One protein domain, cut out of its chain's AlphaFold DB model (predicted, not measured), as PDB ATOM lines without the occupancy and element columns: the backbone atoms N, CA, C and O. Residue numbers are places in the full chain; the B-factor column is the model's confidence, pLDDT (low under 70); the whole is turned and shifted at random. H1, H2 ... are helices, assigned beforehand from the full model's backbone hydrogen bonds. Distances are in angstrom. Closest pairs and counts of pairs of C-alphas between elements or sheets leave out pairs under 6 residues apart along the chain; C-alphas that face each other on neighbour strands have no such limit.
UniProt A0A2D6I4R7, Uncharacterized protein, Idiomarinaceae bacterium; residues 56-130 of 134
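What this domain is: This is residues 56 to 130 of the 134 residues of an uncharacterized protein of Idiomarinaceae bacterium (UniProt A0A2D6I4R7). One long helix, H3, makes the longest axis, and two shorter helices, H1 and H2, pack on one side of it, each crossing it at a steep slant. H2 covers the first part of H3 and H1 a later part, while residues 125 to 130, of which 125 to 128 belong to H3, stick out free. The printed part has 75 residues, with three named helices in the order H1, H2, H3 and no named strand; the class is all helix. The whole is compact, with a radius of gyration of the C-alphas of 12.8 A, yet elongated, spanning 43 by 22 by 17 A.

Where its parts are: H1, residues 56 to 69, begins with C-alpha 56 at (263.836, 130.010, 406.266) and measures 20.0 A from first to last C-alpha. H2, residues 82 to 94, measures 17.9 A. H3, residues 103 to 128, measures 37.6 A, from C-alpha 103 at (255.179, 110.497, 426.672) to C-alpha 128 at (271.608, 141.966, 414.131).

How they stand to each other: H1 and H2 form a helical hairpin, two helices running opposite ways at a shallow tilt of 26 degrees. They touch through residues 63 to 67 and 88 to 92 alone, the closest C-alphas being those of Ala 67 and Ala 92, 5.6 A apart. H1 touches residues 112 to 123 of H3 alone, at a steep tilt of 52 degrees, opposite ways; the closest C-alphas, of Ala 58 and Val 120, are 5.8 A apart. H2 touches residues 103 to 113 of H3 alone, at a steep tilt of 52 degrees, the same way; the closest C-alphas, of His 84 and Gly 108, are 3.9 A apart. In H1, H2 and H3 every O i to N i+4 pair is within hydrogen-bond range.

The domain as a whole: The C-alphas farthest apart, of Asn 101 and Gly 130, are 44.4 A apart. The printed part has no cut. The link from H1 to H2, residues 70 to 81, is long; that from H2 to H3 is short. Mean pLDDT of the printed part is 94.9, and no printed residue is under 70.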
ATOM      1  N   ASP A  56     264.007 131.351 406.833       97.44
ATOM      2  CA  ASP A  56     263.836 130.010 406.266       97.44
ATOM      3  C   ASP A  56     265.187 129.274 406.194       97.44
ATOM      4  O   ASP A  56     265.276 128.091 406.552       97.44
ATOM      5  N   GLU A  57     266.250 129.967 405.778       96.88
ATOM      6  CA  GLU A  57     267.611 129.427 405.772       96.88
ATOM      7  C   GLU A  57     268.145 129.212 407.195       96.88
ATOM      8  O   GLU A  57     268.700 128.147 407.481       96.88
ATOM      9  N   ALA A  58     267.897 130.147 408.121       97.69
ATOM     10  CA  ALA A  58     268.254 129.996 409.534       97.69
ATOM     11  C   ALA A  58     267.591 128.769 410.146       97.69
ATOM     12  O   ALA A  58     268.263 127.927 410.746       97.69
ATOM     13  N   ARG A  59     266.291 128.580 409.910       97.56
ATOM     14  CA  ARG A  59     265.572 127.392 410.381       97.56
ATOM     15  C   ARG A  59     266.129 126.112 409.762       97.56
ATOM     16  O   ARG A  59     266.212 125.090 410.447       97.56
ATOM     17  N   ARG A  60     266.546 126.141 408.492       97.38
ATOM     18  CA  ARG A  60     267.174 124.991 407.820       97.38
ATOM     19  C   ARG A  60     268.526 124.637 408.442       97.38
ATOM     20  O   ARG A  60     268.766 123.461 408.717       97.38
ATOM     21  N   VAL A  61     269.398 125.623 408.649       97.75
ATOM     22  CA  VAL A  61     270.736 125.433 409.229       97.75
ATOM     23  C   VAL A  61     270.636 125.011 410.694       97.75
ATOM     24  O   VAL A  61     271.255 124.020 411.082       97.75
ATOM     25  N   ALA A  62     269.798 125.683 411.485       97.94
ATOM     26  CA  ALA A  62     269.527 125.330 412.874       97.94
ATOM     27  C   ALA A  62     269.018 123.888 413.005       97.94
ATOM     28  O   ALA A  62     269.516 123.123 413.830       97.94
ATOM     29  N   SER A  63     268.073 123.486 412.148       97.88
ATOM     30  CA  SER A  63     267.548 122.119 412.123       97.88
ATOM     31  C   SER A  63     268.640 121.080 411.838       97.88
ATOM     32  O   SER A  63     268.727 120.082 412.551       97.88
ATOM     33  N   ASP A  64     269.514 121.319 410.851       97.44
ATOM     34  CA  ASP A  64     270.622 120.406 410.513       97.44
ATOM     35  C   ASP A  64     271.636 120.276 411.663       97.44
ATOM     36  O   ASP A  64     272.039 119.167 412.031       97.44
ATOM     37  N   GLN A  65     271.985 121.400 412.298       97.19
ATOM     38  CA  GLN A  65     272.868 121.423 413.464       97.19
ATOM     39  C   GLN A  65     272.265 120.617 414.624       97.19
ATOM     40  O   GLN A  65     272.887 119.663 415.098       97.19
ATOM     41  N   LEU A  66     271.021 120.905 415.016       97.94
ATOM     42  CA  LEU A  66     270.325 120.219 416.111       97.94
ATOM     43  C   LEU A  66     270.094 118.726 415.831       97.94
ATOM     44  O   LEU A  66     270.209 117.889 416.732       97.94
ATOM     45  N   ALA A  67     269.813 118.356 414.580       96.62
ATOM     46  CA  ALA A  67     269.698 116.957 414.173       96.62
ATOM     47  C   ALA A  67     271.005 116.182 414.416       96.62
ATOM     48  O   ALA A  67     270.968 114.998 414.761       96.62
ATOM     49  N   SER A  68     272.154 116.847 414.263       96.56
ATOM     50  CA  SER A  68     273.475 116.264 414.512       96.56
ATOM     51  C   SER A  68     273.865 116.222 415.997       96.56
ATOM     52  O   SER A  68     274.578 115.304 416.411       96.56
ATOM     53  N   GLU A  69     273.389 117.181 416.797       95.75
ATOM     54  CA  GLU A  69     273.660 117.292 418.239       95.75
ATOM     55  C   GLU A  69     272.909 116.217 419.048       95.75
ATOM     56  O   GLU A  69     273.470 115.624 419.975       95.75
ATOM     57  N   GLY A  70     271.673 115.904 418.647       93.75
ATOM     58  CA  GLY A  70     270.798 114.964 419.349       93.75
ATOM     59  C   GLY A  70     270.091 115.585 420.560       93.75
ATOM     60  O   GLY A  70     270.217 116.774 420.828       93.75
ATOM     61  N   TYR A  71     269.316 114.769 421.284       95.00
ATOM     62  CA  TYR A  71     268.473 115.243 422.388       95.00
ATOM     63  C   TYR A  71     269.270 115.963 423.491       95.00
ATOM     64  O   TYR A  71     270.233 115.421 424.035       95.00
ATOM     65  N   ASP A  72     268.809 117.158 423.860       92.00
ATOM     66  CA  ASP A  72     269.487 118.102 424.758       92.00
ATOM     67  C   ASP A  72     269.200 117.899 426.262       92.00
ATOM     68  O   ASP A  72     269.745 118.609 427.109       92.00
ATOM     69  N   TYR A  73     268.361 116.920 426.618       93.12
ATOM     70  CA  TYR A  73     267.913 116.640 427.991       93.12
ATOM     71  C   TYR A  73     267.029 117.715 428.649       93.12
ATOM     72  O   TYR A  73     266.824 117.662 429.866       93.12
ATOM     73  N   SER A  74     266.436 118.631 427.879       92.19
ATOM     74  CA  SER A  74     265.547 119.712 428.356       92.19
ATOM     75  C   SER A  74     264.374 119.246 429.234       92.19
ATOM     76  O   SER A  74     264.021 119.908 430.212       92.19
ATOM     77  N   TYR A  75     263.809 118.066 428.964       88.38
ATOM     78  CA  TYR A  75     262.699 117.476 429.739       88.38
ATOM     79  C   TYR A  75     263.163 116.484 430.817       88.38
ATOM     80  O   TYR A  75     262.353 115.908 431.547       88.38
ATOM     81  N   GLY A  76     264.478 116.330 430.975       88.12
ATOM     82  CA  GLY A  76     265.090 115.387 431.893       88.12
ATOM     83  C   GLY A  76     264.928 113.931 431.449       88.12
ATOM     84  O   GLY A  76     263.947 113.517 430.840       88.12
ATOM     85  N   CYS A  77     265.902 113.109 431.818       86.50
ATOM     86  CA  CYS A  77     265.864 111.675 431.570       86.50
ATOM     87  C   CYS A  77     266.267 110.909 432.832       86.50
ATOM     88  O   CYS A  77     267.140 111.336 433.586       86.50
ATOM     89  N   THR A  78     265.606 109.777 433.089       76.88
ATOM     90  CA  THR A  78     265.863 108.974 434.293       76.88
ATOM     91  C   THR A  78     266.936 107.909 434.071       76.88
ATOM     92  O   THR A  78     267.936 107.899 434.785       76.88
ATOM     93  N   ILE A  79     266.717 106.983 433.131       80.69
ATOM     94  CA  ILE A  79     267.599 105.824 432.882       80.69
ATOM     95  C   ILE A  79     267.713 105.519 431.387       80.69
ATOM     96  O   ILE A  79     268.809 105.259 430.902       80.69
ATOM     97  N   ASP A  80     266.583 105.516 430.682       86.69
ATOM     98  CA  ASP A  80     266.504 105.253 429.247       86.69
ATOM     99  C   ASP A  80     265.875 106.470 428.575       86.69
ATOM    100  O   ASP A  80     264.704 106.780 428.813       86.69
ATOM    101  N   CYS A  81     266.687 107.176 427.798       92.31
ATOM    102  CA  CYS A  81     266.302 108.404 427.114       92.31
ATOM    103  C   CYS A  81     265.778 108.112 425.705       92.31
ATOM    104  O   CYS A  81     265.295 109.023 425.040       92.31
ATOM    105  N   SER A  82     265.782 106.838 425.274       93.81
ATOM    106  CA  SER A  82     265.535 106.447 423.880       93.81
ATOM    107  C   SER A  82     264.208 106.942 423.319       93.81
ATOM    108  O   SER A  82     264.082 107.136 422.113       93.81
ATOM    109  N   GLY A  83     263.210 107.163 424.178       94.94
ATOM    110  CA  GLY A  83     261.968 107.816 423.785       94.94
ATOM    111  C   GLY A  83     262.187 109.266 423.364       94.94
ATOM    112  O   GLY A  83     261.737 109.640 422.288       94.94
ATOM    113  N   HIS A  84     262.904 110.047 424.171       96.25
ATOM    114  CA  HIS A  84     263.258 111.429 423.862       96.25
ATOM    115  C   HIS A  84     264.164 111.521 422.640       96.25
ATOM    116  O   HIS A  84     263.864 112.314 421.760       96.25
ATOM    117  N   GLU A  85     265.190 110.671 422.513       96.19
ATOM    118  CA  GLU A  85     266.027 110.670 421.302       96.19
ATOM    119  C   GLU A  85     265.224 110.311 420.044       96.19
ATOM    120  O   GLU A  85     265.377 110.954 419.009       96.19
ATOM    121  N   ALA A  86     264.331 109.321 420.127       96.31
ATOM    122  CA  ALA A  86     263.460 108.978 419.005       96.31
ATOM    123  C   ALA A  86     262.490 110.118 418.659       96.31
ATOM    124  O   ALA A  86     262.205 110.343 417.485       96.31
ATOM    125  N   GLY A  87     261.981 110.828 419.669       96.88
ATOM    126  CA  GLY A  87     261.148 112.013 419.492       96.88
ATOM    127  C   GLY A  87     261.911 113.165 418.844       96.88
ATOM    128  O   GLY A  87     261.436 113.732 417.867       96.88
ATOM    129  N   TRP A  88     263.113 113.457 419.340       97.94
ATOM    130  CA  TRP A  88     264.000 114.489 418.807       97.94
ATOM    131  C   TRP A  88     264.306 114.245 417.334       97.94
ATOM    132  O   TRP A  88     264.083 115.110 416.493       97.94
ATOM    133  N   GLN A  89     264.741 113.025 417.005       97.69
ATOM    134  CA  GLN A  89     265.046 112.653 415.629       97.69
ATOM    135  C   GLN A  89     263.805 112.737 414.733       97.69
ATOM    136  O   GLN A  89     263.884 113.224 413.608       97.69
ATOM    137  N   TRP A  90     262.643 112.305 415.226       97.50
ATOM    138  CA  TRP A  90     261.405 112.444 414.467       97.50
ATOM    139  C   TRP A  90     261.042 113.921 414.233       97.50
ATOM    140  O   TRP A  90     260.630 114.264 413.124       97.50
ATOM    141  N   GLY A  91     261.237 114.791 415.231       96.88
ATOM    142  CA  GLY A  91     261.054 116.239 415.109       96.88
ATOM    143  C   GLY A  91     261.959 116.837 414.030       96.88
ATOM    144  O   GLY A  91     261.461 117.523 413.142       96.88
ATOM    145  N   ALA A  92     263.243 116.474 414.024       97.44
ATOM    146  CA  ALA A  92     264.195 116.884 412.991       97.44
ATOM    147  C   ALA A  92     263.784 116.442 411.579       97.44
ATOM    148  O   ALA A  92     263.902 117.197 410.617       97.44
ATOM    149  N   GLU A  93     263.260 115.224 411.442       97.38
ATOM    150  CA  GLU A  93     262.850 114.670 410.149       97.38
ATOM    151  C   GLU A  93     261.526 115.252 409.621       97.38
ATOM    152  O   GLU A  93     261.300 115.246 408.409       97.38
ATOM    153  N   ASN A  94     260.629 115.711 410.503       96.62
ATOM    154  CA  ASN A  94     259.255 116.079 410.133       96.62
ATOM    155  C   ASN A  94     258.945 117.574 410.306       96.62
ATOM    156  O   ASN A  94     258.020 118.065 409.661       96.62
ATOM    157  N   GLY A  95     259.707 118.297 411.130       92.81
ATOM    158  CA  GLY A  95     259.585 119.742 411.331       92.81
ATOM    159  C   GLY A  95     258.374 120.189 412.156       92.81
ATOM    160  O   GLY A  95     258.000 121.355 412.088       92.81
ATOM    161  N   TYR A  96     257.731 119.279 412.889       91.88
ATOM    162  CA  TYR A  96     256.652 119.594 413.828       91.88
ATOM    163  C   TYR A  96     256.636 118.583 414.978       91.88
ATOM    164  O   TYR A  96     257.258 117.538 414.845       91.88
ATOM    165  N   SER A  97     255.910 118.854 416.064       94.38
ATOM    166  CA  SER A  97     255.726 117.993 417.238       94.38
ATOM    167  C   SER A  97     254.493 117.110 417.114       94.38
ATOM    168  O   SER A  97     253.464 117.477 416.537       94.38
ATOM    169  N   THR A  98     254.565 115.901 417.671       94.75
ATOM    170  CA  THR A  98     253.434 114.977 417.629       94.75
ATOM    171  C   THR A  98     253.329 114.094 418.856       94.75
ATOM    172  O   THR A  98     254.282 113.871 419.601       94.75
ATOM    173  N   TYR A  99     252.133 113.545 419.038       90.19
ATOM    174  CA  TYR A  99     251.870 112.534 420.045       90.19
ATOM    175  C   TYR A  99     252.086 111.143 419.450       90.19
ATOM    176  O   TYR A  99     251.367 110.709 418.548       90.19
ATOM    177  N   GLY A 100     253.067 110.425 419.991       80.50
ATOM    178  CA  GLY A 100     253.225 108.986 419.788       80.50
ATOM    179  C   GLY A 100     252.479 108.163 420.845       80.50
ATOM    180  O   GLY A 100     251.657 108.667 421.605       80.50
ATOM    181  N   ASN A 101     252.828 106.877 420.957       87.88
ATOM    182  CA  ASN A 101     252.355 106.005 422.045       87.88
ATOM    183  C   ASN A 101     253.174 106.153 423.349       87.88
ATOM    184  O   ASN A 101     252.979 105.375 424.282       87.88
ATOM    185  N   SER A 102     254.121 107.095 423.402       92.38
ATOM    186  CA  SER A 102     255.021 107.317 424.537       92.38
ATOM    187  C   SER A 102     255.095 108.801 424.888       92.38
ATOM    188  O   SER A 102     255.280 109.630 423.998       92.38
ATOM    189  N   GLN A 103     255.003 109.127 426.180       94.06
ATOM    190  CA  GLN A 103     255.179 110.497 426.672       94.06
ATOM    191  C   GLN A 103     256.594 111.017 426.412       94.06
ATOM    192  O   GLN A 103     256.734 112.125 425.916       94.06
ATOM    193  N   SER A 104     257.622 110.196 426.649       94.62
ATOM    194  CA  SER A 104     259.014 110.589 426.387       94.62
ATOM    195  C   SER A 104     259.274 110.851 424.906       94.62
ATOM    196  O   SER A 104     260.049 111.733 424.564       94.62
ATOM    197  N   PHE A 105     258.577 110.141 424.013       96.31
ATOM    198  CA  PHE A 105     258.623 110.452 422.586       96.31
ATOM    199  C   PHE A 105     258.069 111.845 422.309       96.31
ATOM    200  O   PHE A 105     258.753 112.653 421.699       96.31
ATOM    201  N   HIS A 106     256.871 112.150 422.805       96.69
ATOM    202  CA  HIS A 106     256.271 113.467 422.605       96.69
ATOM    203  C   HIS A 106     257.129 114.599 423.195       96.69
ATOM    204  O   HIS A 106     257.355 115.606 422.529       96.69
ATOM    205  N   GLU A 107     257.667 114.408 424.399       96.25
ATOM    206  CA  GLU A 107     258.612 115.343 425.024       96.25
ATOM    207  C   GLU A 107     259.866 115.545 424.168       96.25
ATOM    208  O   GLU A 107     260.307 116.675 424.014       96.25
ATOM    209  N   GLY A 108     260.395 114.491 423.539       96.88
ATOM    210  CA  GLY A 108     261.496 114.617 422.582       96.88
ATOM    211  C   GLY A 108     261.130 115.436 421.342       96.88
ATOM    212  O   GLY A 108     261.941 116.228 420.875       96.88
ATOM    213  N   THR A 109     259.903 115.286 420.826       97.69
ATOM    214  CA  THR A 109     259.441 116.088 419.679       97.69
ATOM    215  C   THR A 109     259.295 117.572 420.029       97.69
ATOM    216  O   THR A 109     259.674 118.415 419.228       97.69
ATOM    217  N   MET A 110     258.793 117.888 421.232       97.50
ATOM    218  CA  MET A 110     258.690 119.271 421.719       97.50
ATOM    219  C   MET A 110     260.068 119.866 421.990       97.50
ATOM    220  O   MET A 110     260.319 120.995 421.602       97.50
ATOM    221  N   ALA A 111     260.979 119.090 422.583       97.50
ATOM    222  CA  ALA A 111     262.346 119.532 422.835       97.50
ATOM    223  C   ALA A 111     263.062 119.985 421.562       97.50
ATOM    224  O   ALA A 111     263.757 120.993 421.584       97.50
ATOM    225  N   PHE A 112     262.873 119.263 420.453       98.25
ATOM    226  CA  PHE A 112     263.442 119.674 419.174       98.25
ATOM    227  C   PHE A 112     262.822 120.980 418.659       98.25
ATOM    228  O   PHE A 112     263.554 121.845 418.191       98.25
ATOM    229  N   GLU A 113     261.495 121.137 418.737       97.75
ATOM    230  CA  GLU A 113     260.832 122.389 418.338       97.75
ATOM    231  C   GLU A 113     261.308 123.580 419.175       97.75
ATOM    232  O   GLU A 113     261.666 124.608 418.607       97.75
ATOM    233  N   ASP A 114     261.358 123.420 420.501       97.75
ATOM    234  CA  ASP A 114     261.819 124.453 421.431       97.75
ATOM    235  C   ASP A 114     263.275 124.846 421.114       97.75
ATOM    236  O   ASP A 114     263.584 126.026 420.951       97.75
ATOM    237  N   ALA A 115     264.163 123.858 420.940       98.06
ATOM    238  CA  ALA A 115     265.565 124.097 420.601       98.06
ATOM    239  C   ALA A 115     265.741 124.752 419.220       98.06
ATOM    240  O   ALA A 115     266.634 125.579 419.042       98.06
ATOM    241  N   LEU A 116     264.898 124.400 418.244       98.19
ATOM    242  CA  LEU A 116     264.921 124.992 416.909       98.19
ATOM    243  C   LEU A 116     264.540 126.470 416.952       98.19
ATOM    244  O   LEU A 116     265.246 127.295 416.379       98.19
ATOM    245  N   ASP A 117     263.453 126.805 417.640       97.94
ATOM    246  CA  ASP A 117     263.004 128.191 417.765       97.94
ATOM    247  C   ASP A 117     264.011 129.040 418.564       97.94
ATOM    248  O   ASP A 117     264.222 130.211 418.245       97.94
ATOM    249  N   ASP A 118     264.667 128.456 419.571       98.12
ATOM    250  CA  ASP A 118     265.733 129.129 420.317       98.12
ATOM    251  C   ASP A 118     266.984 129.354 419.459       98.12
ATOM    252  O   ASP A 118     267.481 130.478 419.419       98.12
ATOM    253  N   ARG A 119     267.441 128.353 418.696       97.88
ATOM    254  CA  ARG A 119     268.599 128.501 417.798       97.88
ATOM    255  C   ARG A 119     268.340 129.517 416.683       97.88
ATOM    256  O   ARG A 119     269.237 130.284 416.356       97.88
ATOM    257  N   VAL A 120     267.134 129.556 416.112       98.12
ATOM    258  CA  VAL A 120     266.774 130.568 415.098       98.12
ATOM    259  C   VAL A 120     266.810 131.976 415.691       98.12
ATOM    260  O   VAL A 120     267.299 132.893 415.041       98.12
ATOM    261  N   ARG A 121     266.351 132.151 416.934       98.25
ATOM    262  CA  ARG A 121     266.434 133.446 417.621       98.25
ATOM    263  C   ARG A 121     267.876 133.861 417.908       98.25
ATOM    264  O   ARG A 121     268.203 135.025 417.732       98.25
ATOM    265  N   GLU A 122     268.727 132.928 418.331       97.75
ATOM    266  CA  GLU A 122     270.165 133.189 418.506       97.75
ATOM    267  C   GLU A 122     270.803 133.645 417.184       97.75
ATOM    268  O   GLU A 122     271.517 134.639 417.157       97.75
ATOM    269  N   MET A 123     270.466 132.981 416.075       97.81
ATOM    270  CA  MET A 123     270.915 133.355 414.731       97.81
ATOM    271  C   MET A 123     270.428 134.747 414.291       97.81
ATOM    272  O   MET A 123     271.174 135.477 413.642       97.81
ATOM    273  N   GLU A 124     269.194 135.127 414.634       97.56
ATOM    274  CA  GLU A 124     268.658 136.473 414.376       97.56
ATOM    275  C   GLU A 124     269.418 137.539 415.186       97.56
ATOM    276  O   GLU A 124     269.840 138.555 414.630       97.56
ATOM    277  N   ASP A 125     269.669 137.280 416.475       97.62
ATOM    278  CA  ASP A 125     270.449 138.171 417.344       97.62
ATOM    279  C   ASP A 125     271.901 138.334 416.836       97.62
ATOM    280  O   ASP A 125     272.457 139.438 416.866       97.62
ATOM    281  N   ASP A 126     272.522 137.256 416.351       96.31
ATOM    282  CA  ASP A 126     273.873 137.260 415.777       96.31
ATOM    283  C   ASP A 126     273.926 138.069 414.468       96.31
ATOM    284  O   ASP A 126     274.817 138.907 414.291       96.31
ATOM    285  N   TYR A 127     272.927 137.906 413.592       94.81
ATOM    286  CA  TYR A 127     272.772 138.718 412.382       94.81
ATOM    287  C   TYR A 127     272.641 140.216 412.711       94.81
ATOM    288  O   TYR A 127     273.349 141.043 412.129       94.81
ATOM    289  N   ASP A 128     271.803 140.577 413.689       94.75
ATOM    290  CA  ASP A 128     271.608 141.966 414.131       94.75
ATOM    291  C   ASP A 128     272.893 142.591 414.710       94.75
ATOM    292  O   ASP A 128     273.106 143.808 414.632       94.75
ATOM    293  N   ASN A 129     273.783 141.761 415.260       95.00
ATOM    294  CA  ASN A 129     275.103 142.168 415.743       95.00
ATOM    295  C   ASN A 129     276.176 142.223 414.636       95.00
ATOM    296  O   ASN A 129     277.303 142.658 414.902       95.00
ATOM    297  N   GLY A 130     275.837 141.838 413.403       92.00
ATOM    298  CA  GLY A 130     276.751 141.779 412.263       92.00
ATOM    299  C   GLY A 130     277.701 140.579 412.294       92.00
ATOM    300  O   GLY A 130     278.795 140.658 411.727       92.00
TER     301      GLY A 130